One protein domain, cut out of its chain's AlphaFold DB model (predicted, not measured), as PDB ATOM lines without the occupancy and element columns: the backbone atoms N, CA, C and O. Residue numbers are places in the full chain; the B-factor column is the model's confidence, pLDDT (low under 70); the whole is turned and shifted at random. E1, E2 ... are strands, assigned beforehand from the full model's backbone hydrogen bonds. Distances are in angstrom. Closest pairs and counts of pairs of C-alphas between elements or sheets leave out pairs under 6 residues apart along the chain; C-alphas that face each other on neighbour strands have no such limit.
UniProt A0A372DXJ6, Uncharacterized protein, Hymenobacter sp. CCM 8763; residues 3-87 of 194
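Overview. This is residues 3 to 87 of the 194 residues of an uncharacterized protein of Hymenobacter sp. CCM 8763 (UniProt A0A372DXJ6). What is the shape? With little regular structure, two small three-stranded meanders, each strand the antiparallel neighbour of the one before, E1-E2-E3 and E4-E5-E6, are partly face to face as a sandwich, strands crossed at 74 degrees. What builds it? The 85 printed residues hold six named strands, E1 to E6, and no named helix: all strand, 32 residues in named elements. It is compact, radius of gyration of the C-alphas 12.5 A, spanning 34 by 26 by 21 A.

Arrangement. Which strands pair? E1, residues 3 to 5, and E2, residues 10 to 16, form a hairpin, N 4 and O 12 at 2.8 A. E2 and E3, residues 21 to 27, form another, N 13 and O 24 at 2.8 A. E4, residues 41 to 46, E5, residues 51 to 56, and E6, residues 78 to 80, form two more, N 44 and O 53 at 2.9 A, N 52 and O 79 at 3.0 A. Where do the sheets meet? The closest C-alphas of E2 and E4, Ala 16 and Lys 44, are 5.2 A apart.

Along the chain. Where does E1 begin, and E6 end? C-alpha 3 is at (337.019, 131.023, 317.415), C-alpha 80 at (331.513, 133.385, 333.000). How long are the strands? E2 measures 19.8 A, E3 19.0 A, E5 16.1 A, E4 15.8 A.

Size, cuts and confidence. Which links are long? E3 to E4 and E5 to E6; the printed part has no cut. Where is confidence low? Residues 70 to 76 are under 70.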
ATOM      1  N   LEU A   3     335.801 130.672 316.687       97.12
ATOM      2  CA  LEU A   3     337.019 131.023 317.415       97.12
ATOM      3  C   LEU A   3     338.149 131.269 316.411       97.12
ATOM      4  O   LEU A   3     338.420 130.419 315.559       97.12
ATOM      5  N   LYS A   4     338.790 132.432 316.508       96.31
ATOM      6  CA  LYS A   4     339.992 132.802 315.755       96.31
ATOM      7  C   LYS A   4     341.160 132.880 316.733       96.31
ATOM      8  O   LYS A   4     341.079 133.621 317.705       96.31
ATOM      9  N   ILE A   5     342.223 132.127 316.484       95.50
ATOM     10  CA  ILE A   5     343.436 132.163 317.308       95.50
ATOM     11  C   ILE A   5     344.293 133.334 316.827       95.50
ATOM     12  O   ILE A   5     344.506 133.465 315.623       95.50
ATOM     13  N   LYS A   6     344.700 134.222 317.743       92.75
ATOM     14  CA  LYS A   6     345.594 135.352 317.432       92.75
ATOM     15  C   LYS A   6     347.049 134.975 317.708       92.75
ATOM     16  O   LYS A   6     347.926 135.314 316.924       92.75
ATOM     17  N   ASN A   7     347.290 134.314 318.836       91.19
ATOM     18  CA  ASN A   7     348.581 133.776 319.261       91.19
ATOM     19  C   ASN A   7     348.345 132.612 320.242       91.19
ATOM     20  O   ASN A   7     347.193 132.269 320.511       91.19
ATOM     21  N   LYS A   8     349.409 132.032 320.811       87.06
ATOM     22  CA  LYS A   8     349.307 130.890 321.738       87.06
ATOM     23  C   LYS A   8     348.503 131.139 323.024       87.06
ATOM     24  O   LYS A   8     348.046 130.186 323.642       87.06
ATOM     25  N   PHE A   9     348.307 132.393 323.434       92.12
ATOM     26  CA  PHE A   9     347.636 132.736 324.694       92.12
ATOM     27  C   PHE A   9     346.239 133.324 324.508       92.12
ATOM     28  O   PHE A   9     345.401 133.189 325.397       92.12
ATOM     29  N   MET A  10     345.988 133.979 323.374       95.69
ATOM     30  CA  MET A  10     344.803 134.804 323.157       95.69
ATOM     31  C   MET A  10     344.135 134.518 321.813       95.69
ATOM     32  O   MET A  10     344.781 134.356 320.772       95.69
ATOM     33  N   GLY A  11     342.806 134.534 321.822       96.75
ATOM     34  CA  GLY A  11     341.966 134.428 320.635       96.75
ATOM     35  C   GLY A  11     340.845 135.459 320.618       96.75
ATOM     36  O   GLY A  11     340.677 136.243 321.547       96.75
ATOM     37  N   VAL A  12     340.054 135.437 319.548       97.75
ATOM     38  CA  VAL A  12     338.789 136.169 319.433       97.75
ATOM     39  C   VAL A  12     337.667 135.186 319.174       97.75
ATOM     40  O   VAL A  12     337.690 134.442 318.188       97.75
ATOM     41  N   LEU A  13     336.659 135.218 320.035       97.62
ATOM     42  CA  LEU A  13     335.437 134.450 319.896       97.62
ATOM     43  C   LEU A  13     334.325 135.330 319.319       97.62
ATOM     44  O   LEU A  13     333.903 136.307 319.931       97.62
ATOM     45  N   GLU A  14     333.822 134.953 318.148       97.69
ATOM     46  CA  GLU A  14     332.653 135.556 317.511       97.69
ATOM     47  C   GLU A  14     331.413 134.698 317.813       97.69
ATOM     48  O   GLU A  14     331.322 133.520 317.430       97.69
ATOM     49  N   VAL A  15     330.442 135.282 318.512       96.19
ATOM     50  CA  VAL A  15     329.228 134.604 318.994       96.19
ATOM     51  C   VAL A  15     327.988 135.430 318.703       96.19
ATOM     52  O   VAL A  15     327.994 136.651 318.816       96.19
ATOM     53  N   ALA A  16     326.906 134.752 318.328       94.31
ATOM     54  CA  ALA A  16     325.631 135.414 318.098       94.31
ATOM     55  C   ALA A  16     325.034 135.900 319.426       94.31
ATOM     56  O   ALA A  16     325.099 135.187 320.430       94.31
ATOM     57  N   ASN A  17     324.411 137.070 319.409       92.12
ATOM     58  CA  ASN A  17     323.623 137.624 320.507       92.12
ATOM     59  C   ASN A  17     322.193 137.943 320.001       92.12
ATOM     60  O   ASN A  17     321.809 137.504 318.916       92.12
ATOM     61  N   SER A  18     321.378 138.658 320.780       87.06
ATOM     62  CA  SER A  18     320.009 139.027 320.378       87.06
ATOM     63  C   SER A  18     319.927 140.076 319.260       87.06
ATOM     64  O   SER A  18     318.869 140.217 318.659       87.06
ATOM     65  N   THR A  19     321.005 140.813 318.988       87.44
ATOM     66  CA  THR A  19     321.056 141.960 318.063       87.44
ATOM     67  C   THR A  19     322.056 141.790 316.911       87.44
ATOM     68  O   THR A  19     322.184 142.681 316.078       87.44
ATOM     69  N   GLY A  20     322.778 140.669 316.837       92.56
ATOM     70  CA  GLY A  20     323.849 140.442 315.869       92.56
ATOM     71  C   GLY A  20     324.953 139.533 316.410       92.56
ATOM     72  O   GLY A  20     324.692 138.422 316.878       92.56
ATOM     73  N   VAL A  21     326.206 139.989 316.315       95.12
ATOM     74  CA  VAL A  21     327.406 139.233 316.703       95.12
ATOM     75  C   VAL A  21     328.235 140.036 317.701       95.12
ATOM     76  O   VAL A  21     328.589 141.182 317.440       95.12
ATOM     77  N   THR A  22     328.596 139.412 318.820       95.69
ATOM     78  CA  THR A  22     329.588 139.927 319.770       95.69
ATOM     79  C   THR A  22     330.943 139.287 319.491       95.69
ATOM     80  O   THR A  22     331.025 138.084 319.223       95.69
ATOM     81  N   LYS A  23     332.006 140.091 319.579       96.75
ATOM     82  CA  LYS A  23     333.396 139.632 319.576       96.75
ATOM     83  C   LYS A  23     333.954 139.759 320.989       96.75
ATOM     84  O   LYS A  23     333.827 140.823 321.584       96.75
ATOM     85  N   LEU A  24     334.538 138.687 321.504       96.31
ATOM     86  CA  LEU A  24     335.176 138.647 322.820       96.31
ATOM     87  C   LEU A  24     336.638 138.254 322.640       96.31
ATOM     88  O   LEU A  24     336.913 137.302 321.910       96.31
ATOM     89  N   ASP A  25     337.556 138.959 323.295       96.56
ATOM     90  CA  ASP A  25     338.918 138.460 323.472       96.56
ATOM     91  C   ASP A  25     338.897 137.356 324.532       96.56
ATOM     92  O   ASP A  25     338.245 137.502 325.567       96.56
ATOM     93  N   VAL A  26     339.558 136.234 324.245       97.00
ATOM     94  CA  VAL A  26     339.451 135.016 325.060       97.00
ATOM     95  C   VAL A  26     340.824 134.434 325.385       97.00
ATOM     96  O   VAL A  26     341.697 134.448 324.508       97.00
ATOM     97  N   PRO A  27     341.013 133.879 326.592       96.88
ATOM     98  CA  PRO A  27     342.201 133.127 326.946       96.88
ATOM     99  C   PRO A  27     342.161 131.734 326.311       96.88
ATOM    100  O   PRO A  27     341.105 131.103 326.185       96.88
ATOM    101  N   LEU A  28     343.331 131.256 325.897       96.44
ATOM    102  CA  LEU A  28     343.496 129.946 325.263       96.44
ATOM    103  C   LEU A  28     344.210 128.927 326.157       96.44
ATOM    104  O   LEU A  28     344.093 127.730 325.910       96.44
ATOM    105  N   ASN A  29     344.882 129.375 327.221       93.31
ATOM    106  CA  ASN A  29     345.583 128.508 328.177       93.31
ATOM    107  C   ASN A  29     344.645 127.521 328.896       93.31
ATOM    108  O   ASN A  29     345.043 126.397 329.176       93.31
ATOM    109  N   ASN A  30     343.396 127.914 329.158       95.06
ATOM    110  CA  ASN A  30     342.383 127.070 329.793       95.06
ATOM    111  C   ASN A  30     341.201 126.764 328.858       95.06
ATOM    112  O   ASN A  30     340.078 126.557 329.310       95.06
ATOM    113  N   ILE A  31     341.426 126.720 327.538       97.12
ATOM    114  CA  ILE A  31     340.345 126.565 326.547       97.12
ATOM    115  C   ILE A  31     339.446 125.343 326.794       97.12
ATOM    116  O   ILE A  31     338.245 125.396 326.537       97.12
ATOM    117  N   HIS A  32     340.001 124.259 327.336       97.38
ATOM    118  CA  HIS A  32     339.260 123.046 327.679       97.38
ATOM    119  C   HIS A  32     338.244 123.250 328.818       97.38
ATOM    120  O   HIS A  32     337.321 122.451 328.950       97.38
ATOM    121  N   GLU A  33     338.365 124.311 329.616       97.38
ATOM    122  CA  GLU A  33     337.462 124.603 330.734       97.38
ATOM    123  C   GLU A  33     336.186 125.338 330.313       97.38
ATOM    124  O   GLU A  33     335.241 125.444 331.096       97.38
ATOM    125  N   TRP A  34     336.141 125.863 329.086       96.88
ATOM    126  CA  TRP A  34     334.996 126.638 328.624       96.88
ATOM    127  C   TRP A  34     334.567 126.340 327.196       96.88
ATOM    128  O   TRP A  34     333.383 126.486 326.901       96.88
ATOM    129  N   TYR A  35     335.450 125.925 326.291       97.62
ATOM    130  CA  TYR A  35     335.090 125.692 324.894       97.62
ATOM    131  C   TYR A  35     334.458 124.301 324.704       97.62
ATOM    132  O   TYR A  35     335.127 123.298 324.943       97.62
ATOM    133  N   PRO A  36     333.197 124.189 324.243       97.00
ATOM    134  CA  PRO A  36     332.528 122.897 324.127       97.00
ATOM    135  C   PRO A  36     333.130 122.045 323.003       97.00
ATOM    136  O   PRO A  36     333.107 122.444 321.829       97.00
ATOM    137  N   PHE A  37     333.608 120.844 323.339       97.81
ATOM    138  CA  PHE A  37     334.077 119.888 322.335       97.81
ATOM    139  C   PHE A  37     332.919 119.247 321.565       97.81
ATOM    140  O   PHE A  37     333.011 119.112 320.346       97.81
ATOM    141  N   SER A  38     331.783 118.971 322.213       96.69
ATOM    142  CA  SER A  38     330.594 118.425 321.537       96.69
ATOM    143  C   SER A  38     330.178 119.230 320.298       96.69
ATOM    144  O   SER A  38     330.100 120.465 320.301       96.69
ATOM    145  N   ASN A  39     329.893 118.507 319.215       95.19
ATOM    146  CA  ASN A  39     329.424 119.071 317.951       95.19
ATOM    147  C   ASN A  39     327.927 119.411 317.974       95.19
ATOM    148  O   ASN A  39     327.449 120.133 317.100       95.19
ATOM    149  N   ALA A  40     327.207 118.980 319.010       95.12
ATOM    150  CA  ALA A  40     325.800 119.300 319.214       95.12
ATOM    151  C   ALA A  40     325.565 120.651 319.907       95.12
ATOM    152  O   ALA A  40     324.412 121.041 320.079       95.12
ATOM    153  N   TYR A  41     326.612 121.380 320.310       94.38
ATOM    154  CA  TYR A  41     326.468 122.616 321.083       94.38
ATOM    155  C   TYR A  41     327.316 123.761 320.534       94.38
ATOM    156  O   TYR A  41     328.372 123.587 319.928       94.38
ATOM    157  N   SER A  42     326.833 124.977 320.768       94.19
ATOM    158  CA  SER A  42     327.549 126.218 320.473       94.19
ATOM    159  C   SER A  42     327.181 127.290 321.489       94.19
ATOM    160  O   SER A  42     326.103 127.226 322.074       94.19
ATOM    161  N   TYR A  43     328.022 128.308 321.666       95.38
ATOM    162  CA  TYR A  43     327.658 129.447 322.504       95.38
ATOM    163  C   TYR A  43     326.827 130.507 321.780       95.38
ATOM    164  O   TYR A  43     327.024 130.798 320.592       95.38
ATOM    165  N   LYS A  44     325.954 131.144 322.563       93.69
ATOM    166  CA  LYS A  44     325.369 132.463 322.317       93.69
ATOM    167  C   LYS A  44     325.757 133.415 323.443       93.69
ATOM    168  O   LYS A  44     325.878 132.992 324.585       93.69
ATOM    169  N   TYR A  45     325.912 134.694 323.129       94.31
ATOM    170  CA  TYR A  45     326.219 135.715 324.125       94.31
ATOM    171  C   TYR A  45     324.942 136.365 324.658       94.31
ATOM    172  O   TYR A  45     324.109 136.847 323.882       94.31
ATOM    173  N   ASN A  46     324.794 136.390 325.981       91.19
ATOM    174  CA  ASN A  46     323.730 137.121 326.653       91.19
ATOM    175  C   ASN A  46     324.227 138.529 327.003       91.19
ATOM    176  O   ASN A  46     325.044 138.701 327.899       91.19
ATOM    177  N   VAL A  47     323.707 139.550 326.316       89.69
ATOM    178  CA  VAL A  47     324.139 140.947 326.507       89.69
ATOM    179  C   VAL A  47     323.800 141.474 327.905       89.69
ATOM    180  O   VAL A  47     324.551 142.283 328.442       89.69
ATOM    181  N   LYS A  48     322.698 141.006 328.510       88.44
ATOM    182  CA  LYS A  48     322.245 141.478 329.827       88.44
ATOM    183  C   LYS A  48     323.138 140.954 330.947       88.44
ATOM    184  O   LYS A  48     323.520 141.722 331.820       88.44
ATOM    185  N   THR A  49     323.463 139.663 330.911       88.69
ATOM    186  CA  THR A  49     324.275 139.021 331.957       88.69
ATOM    187  C   THR A  49     325.768 139.010 331.640       88.69
ATOM    188  O   THR A  49     326.573 138.762 332.527       88.69
ATOM    189  N   LYS A  50     326.148 139.337 330.398       90.62
ATOM    190  CA  LYS A  50     327.521 139.279 329.871       90.62
ATOM    191  C   LYS A  50     328.138 137.875 329.916       90.62
ATOM    192  O   LYS A  50     329.351 137.726 330.006       90.62
ATOM    193  N   GLU A  51     327.315 136.838 329.808       92.25
ATOM    194  CA  GLU A  51     327.738 135.432 329.868       92.25
ATOM    195  C   GLU A  51     327.606 134.743 328.506       92.25
ATOM    196  O   GLU A  51     326.820 135.159 327.643       92.25
ATOM    197  N   LEU A  52     328.340 133.641 328.319       94.56
ATOM    198  CA  LEU A  52     328.107 132.737 327.194       94.56
ATOM    199  C   LEU A  52     327.182 131.601 327.621       94.56
ATOM    200  O   LEU A  52     327.500 130.810 328.506       94.56
ATOM    201  N   VAL A  53     326.051 131.483 326.939       92.38
ATOM    202  CA  VAL A  53     325.037 130.460 327.191       92.38
ATOM    203  C   VAL A  53     325.142 129.379 326.125       92.38
ATOM    204  O   VAL A  53     325.161 129.679 324.924       92.38
ATOM    205  N   LEU A  54     325.227 128.118 326.548       91.94
ATOM    206  CA  LEU A  54     325.210 126.986 325.629       91.94
ATOM    207  C   LEU A  54     323.848 126.881 324.936       91.94
ATOM    208  O   LEU A  54     322.789 126.946 325.554       91.94
ATOM    209  N   LYS A  55     323.886 126.674 323.626       90.19
ATOM    210  CA  LYS A  55     322.731 126.389 322.783       90.19
ATOM    211  C   LYS A  55     322.930 125.026 322.136       90.19
ATOM    212  O   LYS A  55     323.900 124.839 321.396       90.19
ATOM    213  N   ARG A  56     321.964 124.126 322.334       91.00
ATOM    214  CA  ARG A  56     321.894 122.861 321.596       91.00
ATOM    215  C   ARG A  56     321.507 123.120 320.136       91.00
ATOM    216  O   ARG A  56     320.540 123.829 319.844       91.00
ATOM    217  N   LEU A  57     322.291 122.574 319.221       91.25
ATOM    218  CA  LEU A  57     322.036 122.549 317.786       91.25
ATOM    219  C   LEU A  57     321.061 121.414 317.454       91.25
ATOM    220  O   LEU A  57     320.915 120.461 318.218       91.25
ATOM    221  N   ARG A  58     320.384 121.504 316.307       90.25
ATOM    222  CA  ARG A  58     319.550 120.403 315.814       90.25
ATOM    223  C   ARG A  58     320.478 119.256 315.409       90.25
ATOM    224  O   ARG A  58     321.146 119.354 314.387       90.25
ATOM    225  N   SER A  59     320.560 118.227 316.246       88.31
ATOM    226  CA  SER A  59     321.478 117.099 316.094       88.31
ATOM    227  C   SER A  59     320.908 115.859 316.785       88.31
ATOM    228  O   SER A  59     320.248 115.995 317.818       88.31
ATOM    229  N   SER A  60     321.172 114.683 316.216       87.19
ATOM    230  CA  SER A  60     320.907 113.366 316.811       87.19
ATOM    231  C   SER A  60     321.996 112.919 317.791       87.19
ATOM    232  O   SER A  60     321.829 111.896 318.444       87.19
ATOM    233  N   LEU A  61     323.092 113.676 317.918       89.62
ATOM    234  CA  LEU A  61     324.174 113.347 318.842       89.62
ATOM    235  C   LEU A  61     323.684 113.344 320.306       89.62
ATOM    236  O   LEU A  61     322.738 114.085 320.643       89.62
ATOM    237  N   PRO A  62     324.350 112.564 321.180       88.81
ATOM    238  CA  PRO A  62     324.029 112.470 322.597       88.81
ATOM    239  C   PRO A  62     323.909 113.821 323.315       88.81
ATOM    240  O   PRO A  62     324.417 114.869 322.901       88.81
ATOM    241  N   VAL A  63     323.189 113.808 324.437       89.12
ATOM    242  CA  VAL A  63     323.105 114.970 325.330       89.12
ATOM    243  C   VAL A  63     324.460 115.160 326.016       89.12
ATOM    244  O   VAL A  63     325.015 114.211 326.556       89.12
ATOM    245  N   SER A  64     324.949 116.398 326.070       87.69
ATOM    246  CA  SER A  64     326.165 116.769 326.803       87.69
ATOM    247  C   SER A  64     325.854 117.943 327.730       87.69
ATOM    248  O   SER A  64     324.843 118.633 327.564       87.69
ATOM    249  N   TYR A  65     326.713 118.170 328.727       88.44
ATOM    250  CA  TYR A  65     326.626 119.317 329.648       88.44
ATOM    251  C   TYR A  65     325.317 119.388 330.468       88.44
ATOM    252  O   TYR A  65     324.970 120.430 331.021       88.44
ATOM    253  N   GLY A  66     324.551 118.291 330.515       82.44
ATOM    254  CA  GLY A  66     323.239 118.221 331.161       82.44
ATOM    255  C   GLY A  66     322.129 119.032 330.478       82.44
ATOM    256  O   GLY A  66     321.065 119.178 331.075       82.44
ATOM    257  N   ILE A  67     322.345 119.562 329.267       80.50
ATOM    258  CA  ILE A  67     321.396 120.446 328.564       80.50
ATOM    259  C   ILE A  67     320.657 119.656 327.488       80.50
ATOM    260  O   ILE A  67     321.203 119.377 326.421       80.50
ATOM    261  N   ARG A  68     319.383 119.327 327.715       78.25
ATOM    262  CA  ARG A  68     318.599 118.573 326.722       78.25
ATOM    263  C   ARG A  68     318.019 119.486 325.655       78.25
ATOM    264  O   ARG A  68     317.996 119.112 324.482       78.25
ATOM    265  N   THR A  69     317.596 120.683 326.043       73.62
ATOM    266  CA  THR A  69     316.973 121.665 325.151       73.62
ATOM    267  C   THR A  69     317.582 123.055 325.323       73.62
ATOM    268  O   THR A  69     318.109 123.405 326.372       73.62
ATOM    269  N   SER A  70     317.467 123.906 324.299       68.19
ATOM    270  CA  SER A  70     317.979 125.291 324.353       68.19
ATOM    271  C   SER A  70     317.235 126.207 325.342       68.19
ATOM    272  O   SER A  70     317.594 127.376 325.456       68.19
ATOM    273  N   LYS A  71     316.172 125.722 325.998       64.50
ATOM    274  CA  LYS A  71     315.369 126.489 326.964       64.50
ATOM    275  C   LYS A  71     315.832 126.288 328.412       64.50
ATOM    276  O   LYS A  71     315.406 127.036 329.286       64.50
ATOM    277  N   GLU A  72     316.701 125.314 328.667       64.25
ATOM    278  CA  GLU A  72     317.241 125.029 329.998       64.25
ATOM    279  C   GLU A  72     318.381 126.000 330.327       64.25
ATOM    280  O   GLU A  72     319.553 125.728 330.068       64.25
ATOM    281  N   TYR A  73     318.035 127.160 330.886       65.25
ATOM    282  CA  TYR A  73     319.014 128.064 331.483       65.25
ATOM    283  C   TYR A  73     319.347 127.608 332.909       65.25
ATOM    284  O   TYR A  73     318.457 127.494 333.748       65.25
ATOM    285  N   SER A  74     320.630 127.396 333.195       68.12
ATOM    286  CA  SER A  74     321.150 127.229 334.556       68.12
ATOM    287  C   SER A  74     322.442 128.026 334.696       68.12
ATOM    288  O   SER A  74     323.292 127.973 333.804       68.12
ATOM    289  N   LYS A  75     322.592 128.751 335.812       66.56
ATOM    290  CA  LYS A  75     323.804 129.530 336.119       66.56
ATOM    291  C   LYS A  75     325.062 128.655 336.180       66.56
ATOM    292  O   LYS A  75     326.134 129.129 335.840       66.56
ATOM    293  N   ASP A  76     324.924 127.372 336.499       65.94
ATOM    294  CA  ASP A  76     326.060 126.439 336.571       65.94
ATOM    295  C   ASP A  76     326.467 125.883 335.195       65.94
ATOM    296  O   ASP A  76     327.391 125.078 335.076       65.94
ATOM    297  N   ARG A  77     325.754 126.283 334.133       76.06
ATOM    298  CA  ARG A  77     325.915 125.768 332.762       76.06
ATOM    299  C   ARG A  77     326.206 126.866 331.737       76.06
ATOM    300  O   ARG A  77     326.134 126.632 330.525       76.06
ATOM    301  N   VAL A  78     326.524 128.066 332.215       88.62
ATOM    302  CA  VAL A  78     326.999 129.191 331.403       88.62
ATOM    303  C   VAL A  78     328.497 129.384 331.614       88.62
ATOM    304  O   VAL A  78     329.046 129.001 332.643       88.62
ATOM    305  N   CYS A  79     329.173 129.982 330.635       92.06
ATOM    306  CA  CYS A  79     330.540 130.444 330.828       92.06
ATOM    307  C   CYS A  79     330.522 131.870 331.362       92.06
ATOM    308  O   CYS A  79     330.006 132.786 330.703       92.06
ATOM    309  N   ASN A  80     331.164 132.063 332.507       88.12
ATOM    310  CA  ASN A  80     331.513 133.385 333.000       88.12
ATOM    311  C   ASN A  80     332.641 133.957 332.120       88.12
ATOM    312  O   ASN A  80     333.669 133.310 331.930       88.12
ATOM    313  N   THR A  81     332.447 135.145 331.544       90.62
ATOM    314  CA  THR A  81     333.404 135.773 330.606       90.62
ATOM    315  C   THR A  81     334.549 136.516 331.296       90.62
ATOM    316  O   THR A  81     335.462 136.987 330.623       90.62
ATOM    317  N   VAL A  82     334.522 136.613 332.628       89.88
ATOM    318  CA  VAL A  82     335.630 137.123 333.446       89.88
ATOM    319  C   VAL A  82     336.591 135.988 333.789       89.88
ATOM    320  O   VAL A  82     337.797 136.138 333.627       89.88
ATOM    321  N   THR A  83     336.065 134.843 334.235       91.75
ATOM    322  CA  THR A  83     336.886 133.698 334.668       91.75
ATOM    323  C   THR A  83     337.149 132.674 333.569       91.75
ATOM    324  O   THR A  83     338.020 131.829 333.739       91.75
ATOM    325  N   TRP A  84     336.409 132.728 332.457       95.50
ATOM    326  CA  TRP A  84     336.489 131.764 331.354       95.50
ATOM    327  C   TRP A  84     336.363 130.314 331.819       95.50
ATOM    328  O   TRP A  84     337.150 129.447 331.451       95.50
ATOM    329  N   LEU A  85     335.338 130.075 332.636       94.38
ATOM    330  CA  LEU A  85     335.016 128.773 333.202       94.38
ATOM    331  C   LEU A  85     333.541 128.453 332.968       94.38
ATOM    332  O   LEU A  85     332.666 129.279 333.244       94.38
ATOM    333  N   ASN A  86     333.277 127.238 332.496       95.25
ATOM    334  CA  ASN A  86     331.958 126.619 332.482       95.25
ATOM    335  C   ASN A  86     332.096 125.198 333.042       95.25
ATOM    336  O   ASN A  86     332.614 124.319 332.358       95.25
ATOM    337  N   HIS A  87     331.633 124.973 334.275       93.00
ATOM    338  CA  HIS A  87     331.816 123.702 334.987       93.00
ATOM    339  C   HIS A  87     331.302 122.499 334.192       93.00
ATOM    340  O   HIS A  87     332.036 121.536 333.994       93.00
TER     341      HIS A  87